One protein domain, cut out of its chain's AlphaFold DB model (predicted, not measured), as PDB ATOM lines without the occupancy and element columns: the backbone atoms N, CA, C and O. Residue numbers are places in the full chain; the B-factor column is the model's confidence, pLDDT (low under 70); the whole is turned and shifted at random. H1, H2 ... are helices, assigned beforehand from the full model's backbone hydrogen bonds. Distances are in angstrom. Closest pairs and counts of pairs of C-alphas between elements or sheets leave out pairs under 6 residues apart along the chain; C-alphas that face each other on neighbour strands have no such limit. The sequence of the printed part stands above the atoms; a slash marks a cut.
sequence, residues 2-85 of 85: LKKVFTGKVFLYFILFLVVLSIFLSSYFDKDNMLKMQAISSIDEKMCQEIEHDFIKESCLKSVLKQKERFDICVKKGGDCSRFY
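This is residues 2 to 85 of the 85 residues of an uncharacterized protein of Halobacteriovorax marinus (UniProt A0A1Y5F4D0). A long helix, H1, sticks out as a free arm with residues 2 to 27, and its far part lies side by side with a second helix, H3; the short H2 lies on the way back between them, and the tail after H3 folds back. The 84 printed residues hold three named helices, H1, H2, H3 in that order, and no named strand: all helix. The whole is extended, a rod of 78 by 21 by 14 A, radius of gyration of the C-alphas 21.6 A.

H1, residues 2 to 42, touches H3, residues 54 to 76, with residues 32 to 40 alone, at a shallow tilt of 25 degrees, the same way; closest are the C-alphas of Ile 40 and Val 64, 4.8 A. H2, residues 47 to 50, touches H1 at Ala 39 and Met 47, closest C-alphas 5.2 A, and H3 at Cys 48 and Lys 57, closest C-alphas 5.5 A. In H3 every O i to N i+4 pair is within hydrogen-bond range, in H1 35 of 37; H2 is too short for one.

H1 starts at C-alpha 2 (6.650, 9.917, -18.168) and measures 61.3 A; H3, 32.7 A, ends at C-alpha 76 (58.233, 53.195, 17.868).

The printed part has no cut; both links are tight. Residues 2 to 6 and 85 have pLDDT under 70.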
ATOM      1  N   LEU A   2       6.887   9.140 -19.404       53.94
ATOM      2  CA  LEU A   2       6.650   9.917 -18.168       53.94
ATOM      3  C   LEU A   2       7.840  10.018 -17.187       53.94
ATOM      4  O   LEU A   2       8.003  11.061 -16.558       53.94
ATOM      5  N   LYS A   3       8.702   8.993 -17.076       54.09
ATOM      6  CA  LYS A   3       9.856   9.023 -16.150       54.09
ATOM      7  C   LYS A   3      10.835  10.174 -16.441       54.09
ATOM      8  O   LYS A   3      11.265  10.830 -15.505       54.09
ATOM      9  N   LYS A   4      11.122  10.478 -17.717       55.19
ATOM     10  CA  LYS A   4      12.041  11.571 -18.108       55.19
ATOM     11  C   LYS A   4      11.498  12.963 -17.757       55.19
ATOM     12  O   LYS A   4      12.264  13.832 -17.359       55.19
ATOM     13  N   VAL A   5      10.185  13.165 -17.879       59.03
ATOM     14  CA  VAL A   5       9.535  14.453 -17.573       59.03
ATOM     15  C   VAL A   5       9.547  14.730 -16.067       59.03
ATOM     16  O   VAL A   5       9.759  15.866 -15.648       59.03
ATOM     17  N   PHE A   6       9.366  13.688 -15.251       58.75
ATOM     18  CA  PHE A   6       9.385  13.805 -13.794       58.75
ATOM     19  C   PHE A   6      10.785  14.156 -13.266       58.75
ATOM     20  O   PHE A   6      10.926  15.066 -12.453       58.75
ATOM     21  N   THR A   7      11.832  13.523 -13.807       71.06
ATOM     22  CA  THR A   7      13.228  13.832 -13.458       71.06
ATOM     23  C   THR A   7      13.617  15.264 -13.830       71.06
ATOM     24  O   THR A   7      14.308  15.921 -13.059       71.06
ATOM     25  N   GLY A   8      13.127  15.784 -14.963       79.75
ATOM     26  CA  GLY A   8      13.409  17.158 -15.391       79.75
ATOM     27  C   GLY A   8      12.845  18.222 -14.444       79.75
ATOM     28  O   GLY A   8      13.536  19.182 -14.119       79.75
ATOM     29  N   LYS A   9      11.618  18.031 -13.942       86.75
ATOM     30  CA  LYS A   9      11.012  18.960 -12.971       86.75
ATOM     31  C   LYS A   9      11.724  18.914 -11.621       86.75
ATOM     32  O   LYS A   9      12.007  19.964 -11.059       86.75
ATOM     33  N   VAL A  10      12.059  17.720 -11.128       90.44
ATOM     34  CA  VAL A  10      12.819  17.554  -9.875       90.44
ATOM     35  C   VAL A  10      14.198  18.207  -9.981       90.44
ATOM     36  O   VAL A  10      14.599  18.931  -9.076       90.44
ATOM     37  N   PHE A  11      14.893  18.016 -11.104       91.00
ATOM     38  CA  PHE A  11      16.187  18.649 -11.351       91.00
ATOM     39  C   PHE A  11      16.087  20.180 -11.400       91.00
ATOM     40  O   PHE A  11      16.921  20.870 -10.822       91.00
ATOM     41  N   LEU A  12      15.031  20.719 -12.017       93.56
ATOM     42  CA  LEU A  12      14.783  22.161 -12.047       93.56
ATOM     43  C   LEU A  12      14.520  22.734 -10.644       93.56
ATOM     44  O   LEU A  12      15.103  23.756 -10.292       93.56
ATOM     45  N   TYR A  13      13.710  22.061  -9.819       94.75
ATOM     46  CA  TYR A  13      13.508  22.464  -8.421       94.75
ATOM     47  C   TYR A  13      14.789  22.364  -7.595       94.75
ATOM     48  O   TYR A  13      15.035  23.224  -6.755       94.75
ATOM     49  N   PHE A  14      15.621  21.354  -7.846       94.75
ATOM     50  CA  PHE A  14      16.911  21.212  -7.182       94.75
ATOM     51  C   PHE A  14      17.859  22.366  -7.529       94.75
ATOM     52  O   PHE A  14      18.440  22.962  -6.627       94.75
ATOM     53  N   ILE A  15      17.963  22.747  -8.808       95.50
ATOM     54  CA  ILE A  15      18.750  23.923  -9.216       95.50
ATOM     55  C   ILE A  15      18.204  25.191  -8.556       95.50
ATOM     56  O   ILE A  15      18.976  25.953  -7.981       95.50
ATOM     57  N   LEU A  16      16.885  25.407  -8.604       96.19
ATOM     58  CA  LEU A  16      16.251  26.572  -7.983       96.19
ATOM     59  C   LEU A  16      16.567  26.636  -6.480       96.19
ATOM     60  O   LEU A  16      16.937  27.689  -5.968       96.19
ATOM     61  N   PHE A  17      16.476  25.498  -5.791       96.06
ATOM     62  CA  PHE A  17      16.819  25.381  -4.379       96.06
ATOM     63  C   PHE A  17      18.287  25.728  -4.110       96.06
ATOM     64  O   PHE A  17      18.562  26.502  -3.197       96.06
ATOM     65  N   LEU A  18      19.226  25.221  -4.917       95.81
ATOM     66  CA  LEU A  18      20.649  25.538  -4.767       95.81
ATOM     67  C   LEU A  18      20.945  27.031  -4.961       95.81
ATOM     68  O   LEU A  18      21.774  27.578  -4.239       95.81
ATOM     69  N   VAL A  19      20.265  27.694  -5.901       96.44
ATOM     70  CA  VAL A  19      20.401  29.146  -6.115       96.44
ATOM     71  C   VAL A  19      19.882  29.928  -4.913       96.44
ATOM     72  O   VAL A  19      20.535  30.854  -4.446       96.44
ATOM     73  N   VAL A  20      18.721  29.554  -4.375       94.44
ATOM     74  CA  VAL A  20      18.188  30.207  -3.172       94.44
ATOM     75  C   VAL A  20      19.138  29.994  -1.991       94.44
ATOM     76  O   VAL A  20      19.482  30.949  -1.298       94.44
ATOM     77  N   LEU A  21      19.629  28.767  -1.803       93.94
ATOM     78  CA  LEU A  21      20.566  28.426  -0.735       93.94
ATOM     79  C   LEU A  21      21.877  29.224  -0.831       93.94
ATOM     80  O   LEU A  21      22.377  29.691   0.190       93.94
ATOM     81  N   SER A  22      22.423  29.425  -2.035       94.19
ATOM     82  CA  SER A  22      23.667  30.183  -2.211       94.19
ATOM     83  C   SER A  22      23.509  31.670  -1.874       94.19
ATOM     84  O   SER A  22      24.429  32.259  -1.302       94.19
ATOM     85  N   ILE A  23      22.341  32.266  -2.142       91.56
ATOM     86  CA  ILE A  23      22.031  33.654  -1.758       91.56
ATOM     87  C   ILE A  23      22.010  33.790  -0.231       91.56
ATOM     88  O   ILE A  23      22.651  34.690   0.314       91.56
ATOM     89  N   PHE A  24      21.331  32.872   0.467       89.06
ATOM     90  CA  PHE A  24      21.289  32.877   1.933       89.06
ATOM     91  C   PHE A  24      22.677  32.698   2.556       89.06
ATOM     92  O   PHE A  24      23.034  33.445   3.465       89.06
ATOM     93  N   LEU A  25      23.478  31.759   2.042       87.69
ATOM     94  CA  LEU A  25      24.848  31.545   2.520       87.69
ATOM     95  C   LEU A  25      25.721  32.788   2.318       87.69
ATOM     96  O   LEU A  25      26.452  33.172   3.227       87.69
ATOM     97  N   SER A  26      25.611  33.452   1.165       87.38
ATOM     98  CA  SER A  26      26.378  34.673   0.874       87.38
ATOM     99  C   SER A  26      26.050  35.788   1.869       87.38
ATOM    100  O   SER A  26      26.951  36.334   2.501       87.38
ATOM    101  N   SER A  27      24.758  36.045   2.104       86.25
ATOM    102  CA  SER A  27      24.314  37.079   3.049       86.25
ATOM    103  C   SER A  27      24.780  36.824   4.484       86.25
ATOM    104  O   SER A  27      24.983  37.772   5.242       86.25
ATOM    105  N   TYR A  28      24.912  35.559   4.877       83.50
ATOM    106  CA  TYR A  28      25.342  35.190   6.219       83.50
ATOM    107  C   TYR A  28      26.847  35.430   6.416       83.50
ATOM    108  O   TYR A  28      27.253  35.991   7.433       83.50
ATOM    109  N   PHE A  29      27.669  35.125   5.406       88.75
ATOM    110  CA  PHE A  29      29.103  35.430   5.436       88.75
ATOM    111  C   PHE A  29      29.414  36.928   5.316       88.75
ATOM    112  O   PHE A  29      30.427  37.384   5.849       88.75
ATOM    113  N   ASP A  30      28.566  37.708   4.643       92.88
ATOM    114  CA  ASP A  30      28.774  39.153   4.481       92.88
ATOM    115  C   ASP A  30      28.811  39.892   5.823       92.88
ATOM    116  O   ASP A  30      29.665  40.760   6.028       92.88
ATOM    117  N   LYS A  31      27.943  39.513   6.769       92.31
ATOM    118  CA  LYS A  31      27.911  40.109   8.112       92.31
ATOM    119  C   LYS A  31      29.240  39.913   8.845       92.31
ATOM    120  O   LYS A  31      29.813  40.871   9.365       92.31
ATOM    121  N   ASP A  32      29.753  38.692   8.838       93.00
ATOM    122  CA  ASP A  32      31.001  38.343   9.514       93.00
ATOM    123  C   ASP A  32      32.220  38.978   8.837       93.00
ATOM    124  O   ASP A  32      33.149  39.440   9.504       93.00
ATOM    125  N   ASN A  33      32.204  39.083   7.506       93.38
ATOM    126  CA  ASN A  33      33.234  39.806   6.765       93.38
ATOM    127  C   ASN A  33      33.219  41.312   7.066       93.38
ATOM    128  O   ASN A  33      34.286  41.927   7.149       93.38
ATOM    129  N   MET A  34      32.041  41.908   7.267       95.19
ATOM    130  CA  MET A  34      31.911  43.306   7.675       95.19
ATOM    131  C   MET A  34      32.483  43.532   9.081       95.19
ATOM    132  O   MET A  34      33.300  44.437   9.256       95.19
ATOM    133  N   LEU A  35      32.121  42.688  10.055       95.50
ATOM    134  CA  LEU A  35      32.680  42.735  11.413       95.50
ATOM    135  C   LEU A  35      34.203  42.595  11.390       95.50
ATOM    136  O   LEU A  35      34.914  43.381  12.011       95.50
ATOM    137  N   LYS A  36      34.722  41.656  10.592       95.69
ATOM    138  CA  LYS A  36      36.163  41.485  10.395       95.69
ATOM    139  C   LYS A  36      36.836  42.753   9.869       95.69
ATOM    140  O   LYS A  36      37.905  43.114  10.355       95.69
ATOM    141  N   MET A  37      36.253  43.426   8.876       95.19
ATOM    142  CA  MET A  37      36.819  44.674   8.347       95.19
ATOM    143  C   MET A  37      36.832  45.787   9.400       95.19
ATOM    144  O   MET A  37      37.846  46.469   9.542       95.19
ATOM    145  N   GLN A  38      35.754  45.928  10.174       95.44
ATOM    146  CA  GLN A  38      35.677  46.909  11.261       95.44
ATOM    147  C   GLN A  38      36.702  46.623  12.362       95.44
ATOM    148  O   GLN A  38      37.423  47.533  12.773       95.44
ATOM    149  N   ALA A  39      36.839  45.362  12.775       96.44
ATOM    150  CA  ALA A  39      37.818  44.924  13.765       96.44
ATOM    151  C   ALA A  39      39.258  45.239  13.332       96.44
ATOM    152  O   ALA A  39      40.051  45.755  14.111       96.44
ATOM    153  N   ILE A  40      39.603  44.974  12.064       95.44
ATOM    154  CA  ILE A  40      40.940  45.265  11.521       95.44
ATOM    155  C   ILE A  40      41.199  46.772  11.474       95.44
ATOM    156  O   ILE A  40      42.292  47.203  11.834       95.44
ATOM    157  N   SER A  41      40.213  47.563  11.043       93.44
ATOM    158  CA  SER A  41      40.352  49.021  10.949       93.44
ATOM    159  C   SER A  41      40.491  49.683  12.316       93.44
ATOM    160  O   SER A  41      41.242  50.637  12.447       93.44
ATOM    161  N   SER A  42      39.777  49.181  13.323       93.94
ATOM    162  CA  SER A  42      39.811  49.701  14.696       93.94
ATOM    163  C   SER A  42      40.898  49.064  15.567       93.94
ATOM    164  O   SER A  42      41.118  49.505  16.692       93.94
ATOM    165  N   ILE A  43      41.581  48.031  15.057       94.50
ATOM    166  CA  ILE A  43      42.531  47.198  15.808       94.50
ATOM    167  C   ILE A  43      41.872  46.621  17.085       94.50
ATOM    168  O   ILE A  43      42.503  46.498  18.136       94.50
ATOM    169  N   ASP A  44      40.586  46.261  17.003       95.12
ATOM    170  CA  ASP A  44      39.815  45.734  18.130       95.12
ATOM    171  C   ASP A  44      39.618  44.216  18.026       95.12
ATOM    172  O   ASP A  44      38.811  43.697  17.253       95.12
ATOM    173  N   GLU A  45      40.353  43.479  18.860       95.31
ATOM    174  CA  GLU A  45      40.261  42.020  18.959       95.31
ATOM    175  C   GLU A  45      38.896  41.552  19.498       95.31
ATOM    176  O   GLU A  45      38.483  40.423  19.219       95.31
ATOM    177  N   LYS A  46      38.174  42.396  20.253       95.81
ATOM    178  CA  LYS A  46      36.855  42.053  20.808       95.81
ATOM    179  C   LYS A  46      35.797  41.967  19.718       95.81
ATOM    180  O   LYS A  46      34.985  41.050  19.765       95.81
ATOM    181  N   MET A  47      35.860  42.827  18.701       95.38
ATOM    182  CA  MET A  47      34.951  42.754  17.552       95.38
ATOM    183  C   MET A  47      35.092  41.426  16.796       95.38
ATOM    184  O   MET A  47      34.102  40.867  16.334       95.38
ATOM    185  N   CYS A  48      36.299  40.847  16.734       96.56
ATOM    186  CA  CYS A  48      36.476  39.509  16.163       96.56
ATOM    187  C   CYS A  48      35.756  38.413  16.970       96.56
ATOM    188  O   CYS A  48      35.478  37.351  16.423       96.56
ATOM    189  N   GLN A  49      35.471  38.622  18.261       96.06
ATOM    190  CA  GLN A  49      34.770  37.631  19.084       96.06
ATOM    191  C   GLN A  49      33.281  37.529  18.755       96.06
ATOM    192  O   GLN A  49      32.701  36.476  19.011       96.06
ATOM    193  N   GLU A  50      32.703  38.582  18.172       95.31
ATOM    194  CA  GLU A  50      31.303  38.646  17.731       95.31
ATOM    195  C   GLU A  50      31.056  37.920  16.400       95.31
ATOM    196  O   GLU A  50      29.906  37.705  16.021       95.31
ATOM    197  N   ILE A  51      32.129  37.539  15.697       94.81
ATOM    198  CA  ILE A  51      32.071  36.754  14.464       94.81
ATOM    199  C   ILE A  51      31.643  35.329  14.805       94.81
ATOM    200  O   ILE A  51      32.254  34.672  15.651       94.81
ATOM    201  N   GLU A  52      30.611  34.857  14.115       94.75
ATOM    202  CA  GLU A  52      29.997  33.562  14.384       94.75
ATOM    203  C   GLU A  52      30.799  32.411  13.768       94.75
ATOM    204  O   GLU A  52      30.930  31.345  14.367       94.75
ATOM    205  N   HIS A  53      31.394  32.627  12.592       93.25
ATOM    206  CA  HIS A  53      32.165  31.593  11.914       93.25
ATOM    207  C   HIS A  53      33.619  31.556  12.375       93.25
ATOM    208  O   HIS A  53      34.402  32.463  12.079       93.25
ATOM    209  N   ASP A  54      34.020  30.435  12.978       94.00
ATOM    210  CA  ASP A  54      35.369  30.232  13.518       94.00
ATOM    211  C   ASP A  54      36.487  30.532  12.508       94.00
ATOM    212  O   ASP A  54      37.448  31.222  12.834       94.00
ATOM    213  N   PHE A  55      36.351  30.114  11.245       93.25
ATOM    214  CA  PHE A  55      37.383  30.379  10.235       93.25
ATOM    215  C   PHE A  55      37.531  31.878   9.910       93.25
ATOM    216  O   PHE A  55      38.639  32.359   9.645       93.25
ATOM    217  N   ILE A  56      36.431  32.645   9.939       94.75
ATOM    218  CA  ILE A  56      36.463  34.103   9.744       94.75
ATOM    219  C   ILE A  56      37.011  34.767  11.004       94.75
ATOM    220  O   ILE A  56      37.834  35.675  10.900       94.75
ATOM    221  N   LYS A  57      36.616  34.282  12.181       96.81
ATOM    222  CA  LYS A  57      37.062  34.756  13.493       96.81
ATOM    223  C   LYS A  57      38.565  34.591  13.682       96.81
ATOM    224  O   LYS A  57      39.253  35.563  13.991       96.81
ATOM    225  N   GLU A  58      39.110  33.411  13.408       97.12
ATOM    226  CA  GLU A  58      40.553  33.161  13.423       97.12
ATOM    227  C   GLU A  58      41.288  34.057  12.418       97.12
ATOM    228  O   GLU A  58      42.312  34.671  12.736       97.12
ATOM    229  N   SER A  59      40.739  34.185  11.204       96.62
ATOM    230  CA  SER A  59      41.279  35.080  10.182       96.62
ATOM    231  C   SER A  59      41.267  36.547  10.632       96.62
ATOM    232  O   SER A  59      42.223  37.275  10.362       96.62
ATOM    233  N   CYS A  60      40.213  36.977  11.327       97.81
ATOM    234  CA  CYS A  60      40.066  38.309  11.899       97.81
ATOM    235  C   CYS A  60      41.136  38.566  12.959       97.81
ATOM    236  O   CYS A  60      41.924  39.497  12.802       97.81
ATOM    237  N   LEU A  61      41.241  37.691  13.966       98.06
ATOM    238  CA  LEU A  61      42.212  37.814  15.056       98.06
ATOM    239  C   LEU A  61      43.645  37.907  14.525       98.06
ATOM    240  O   LEU A  61      44.403  38.797  14.909       98.06
ATOM    241  N   LYS A  62      44.006  37.044  13.568       97.62
ATOM    242  CA  LYS A  62      45.331  37.069  12.936       97.62
ATOM    243  C   LYS A  62      45.614  38.394  12.222       97.62
ATOM    244  O   LYS A  62      46.733  38.906  12.296       97.62
ATOM    245  N   SER A  63      44.626  38.948  11.522       97.00
ATOM    246  CA  SER A  63      44.767  40.234  10.837       97.00
ATOM    247  C   SER A  63      44.856  41.407  11.809       97.00
ATOM    248  O   SER A  63      45.709  42.268  11.606       97.00
ATOM    249  N   VAL A  64      44.044  41.422  12.869       96.94
ATOM    250  CA  VAL A  64      44.090  42.458  13.912       96.94
ATOM    251  C   VAL A  64      45.451  42.466  14.600       96.94
ATOM    252  O   VAL A  64      46.085  43.515  14.668       96.94
ATOM    253  N   LEU A  65      45.965  41.305  15.017       96.50
ATOM    254  CA  LEU A  65      47.290  41.198  15.643       96.50
ATOM    255  C   LEU A  65      48.407  41.707  14.724       96.50
ATOM    256  O   LEU A  65      49.288  42.448  15.158       96.50
ATOM    257  N   LYS A  66      48.348  41.369  13.432       95.75
ATOM    258  CA  LYS A  66      49.302  41.874  12.435       95.75
ATOM    259  C   LYS A  66      49.187  43.388  12.240       95.75
ATOM    260  O   LYS A  66      50.195  44.060  12.024       95.75
ATOM    261  N   GLN A  67      47.972  43.931  12.274       94.69
ATOM    262  CA  GLN A  67      47.739  45.369  12.153       94.69
ATOM    263  C   GLN A  67      48.263  46.112  13.388       94.69
ATOM    264  O   GLN A  67      48.943  47.126  13.240       94.69
ATOM    265  N   LYS A  68      48.038  45.555  14.580       94.69
ATOM    266  CA  LYS A  68      48.562  46.034  15.864       94.69
ATOM    267  C   LYS A  68      50.087  46.074  15.882       94.69
ATOM    268  O   LYS A  68      50.666  47.103  16.198       94.69
ATOM    269  N   GLU A  69      50.745  45.006  15.432       95.12
ATOM    270  CA  GLU A  69      52.208  44.968  15.316       95.12
ATOM    271  C   GLU A  69      52.735  46.090  14.402       95.12
ATOM    272  O   GLU A  69      53.704  46.777  14.727       95.12
ATOM    273  N   ARG A  70      52.078  46.320  13.258       93.50
ATOM    274  CA  ARG A  70      52.445  47.408  12.338       93.50
ATOM    275  C   ARG A  70      52.245  48.786  12.961       93.50
ATOM    276  O   ARG A  70      53.089  49.659  12.751       93.50
ATOM    277  N   PHE A  71      51.159  48.965  13.704       93.50
ATOM    278  CA  PHE A  71      50.890  50.185  14.452       93.50
ATOM    279  C   PHE A  71      51.985  50.437  15.499       93.50
ATOM    280  O   PHE A  71      52.606  51.498  15.490       93.50
ATOM    281  N   ASP A  72      52.327  49.433  16.308       93.81
ATOM    282  CA  ASP A  72      53.377  49.528  17.327       93.81
ATOM    283  C   ASP A  72      54.745  49.871  16.720       93.81
ATOM    284  O   ASP A  72      55.498  50.681  17.265       93.81
ATOM    285  N   ILE A  73      55.082  49.280  15.568       94.62
ATOM    286  CA  ILE A  73      56.307  49.611  14.827       94.62
ATOM    287  C   ILE A  73      56.279  51.068  14.354       94.62
ATOM    288  O   ILE A  73      57.302  51.750  14.440       94.62
ATOM    289  N   CYS A  74      55.142  51.542  13.846       94.31
ATOM    290  CA  CYS A  74      54.981  52.922  13.396       94.31
ATOM    291  C   CYS A  74      55.207  53.909  14.550       94.31
ATOM    292  O   CYS A  74      56.031  54.820  14.423       94.31
ATOM    293  N   VAL A  75      54.568  53.657  15.697       93.31
ATOM    294  CA  VAL A  75      54.714  54.466  16.915       93.31
ATOM    295  C   VAL A  75      56.168  54.477  17.386       93.31
ATOM    296  O   VAL A  75      56.737  55.542  17.615       93.31
ATOM    297  N   LYS A  76      56.820  53.308  17.455       94.69
ATOM    298  CA  LYS A  76      58.233  53.195  17.868       94.69
ATOM    299  C   LYS A  76      59.198  53.948  16.955       94.69
ATOM    300  O   LYS A  76      60.239  54.401  17.417       94.69
ATOM    301  N   LYS A  77      58.878  54.063  15.665       93.94
ATOM    302  CA  LYS A  77      59.693  54.799  14.689       93.94
ATOM    303  C   LYS A  77      59.418  56.305  14.682       93.94
ATOM    304  O   LYS A  77      60.075  57.008  13.920       93.94
ATOM    305  N   GLY A  78      58.472  56.795  15.489       90.12
ATOM    306  CA  GLY A  78      58.050  58.198  15.474       90.12
ATOM    307  C   GLY A  78      57.427  58.617  14.139       90.12
ATOM    308  O   GLY A  78      57.552  59.771  13.740       90.12
ATOM    309  N   GLY A  79      56.831  57.665  13.411       87.00
ATOM    310  CA  GLY A  79      56.192  57.926  12.124       87.00
ATOM    311  C   GLY A  79      54.790  58.519  12.269       87.00
ATOM    312  O   GLY A  79      54.193  58.494  13.342       87.00
ATOM    313  N   ASP A  80      54.240  59.007  11.158       87.94
ATOM    314  CA  ASP A  80      52.821  59.356  11.073       87.94
ATOM    315  C   ASP A  80      51.970  58.080  10.949       87.94
ATOM    316  O   ASP A  80      51.963  57.405   9.915       87.94
ATOM    317  N   CYS A  81      51.268  57.742  12.032       88.88
ATOM    318  CA  CYS A  81      50.423  56.552  12.140       88.88
ATOM    319  C   CYS A  81      48.934  56.851  11.910       88.88
ATOM    320  O   CYS A  81      48.092  56.015  12.229       88.88
ATOM    321  N   SER A  82      48.595  58.007  11.329       83.25
ATOM    322  CA  SER A  82      47.211  58.402  11.021       83.25
ATOM    323  C   SER A  82      46.459  57.403  10.136       83.25
ATOM    324  O   SER A  82      45.250  57.294  10.241       83.25
ATOM    325  N   ARG A  83      47.154  56.601   9.317       80.56
ATOM    326  CA  ARG A  83      46.532  55.559   8.469       80.56
ATOM    327  C   ARG A  83      45.930  54.370   9.231       80.56
ATOM    328  O   ARG A  83      45.399  53.465   8.592       80.56
ATOM    329  N   PHE A  84      46.096  54.318  10.549       78.94
ATOM    330  CA  PHE A  84      45.543  53.273  11.413       78.94
ATOM    331  C   PHE A  84      44.296  53.741  12.183       78.94
ATOM    332  O   PHE A  84      43.770  52.955  12.967       78.94
ATOM    333  N   TYR A  85      43.852  54.987  11.967       63.38
ATOM    334  CA  TYR A  85      42.699  55.625  12.608       63.38
ATOM    335  C   TYR A  85      41.663  56.082  11.580       63.38
ATOM    336  O   TYR A  85      42.068  56.448  10.452       63.38
TER     337      TYR A  85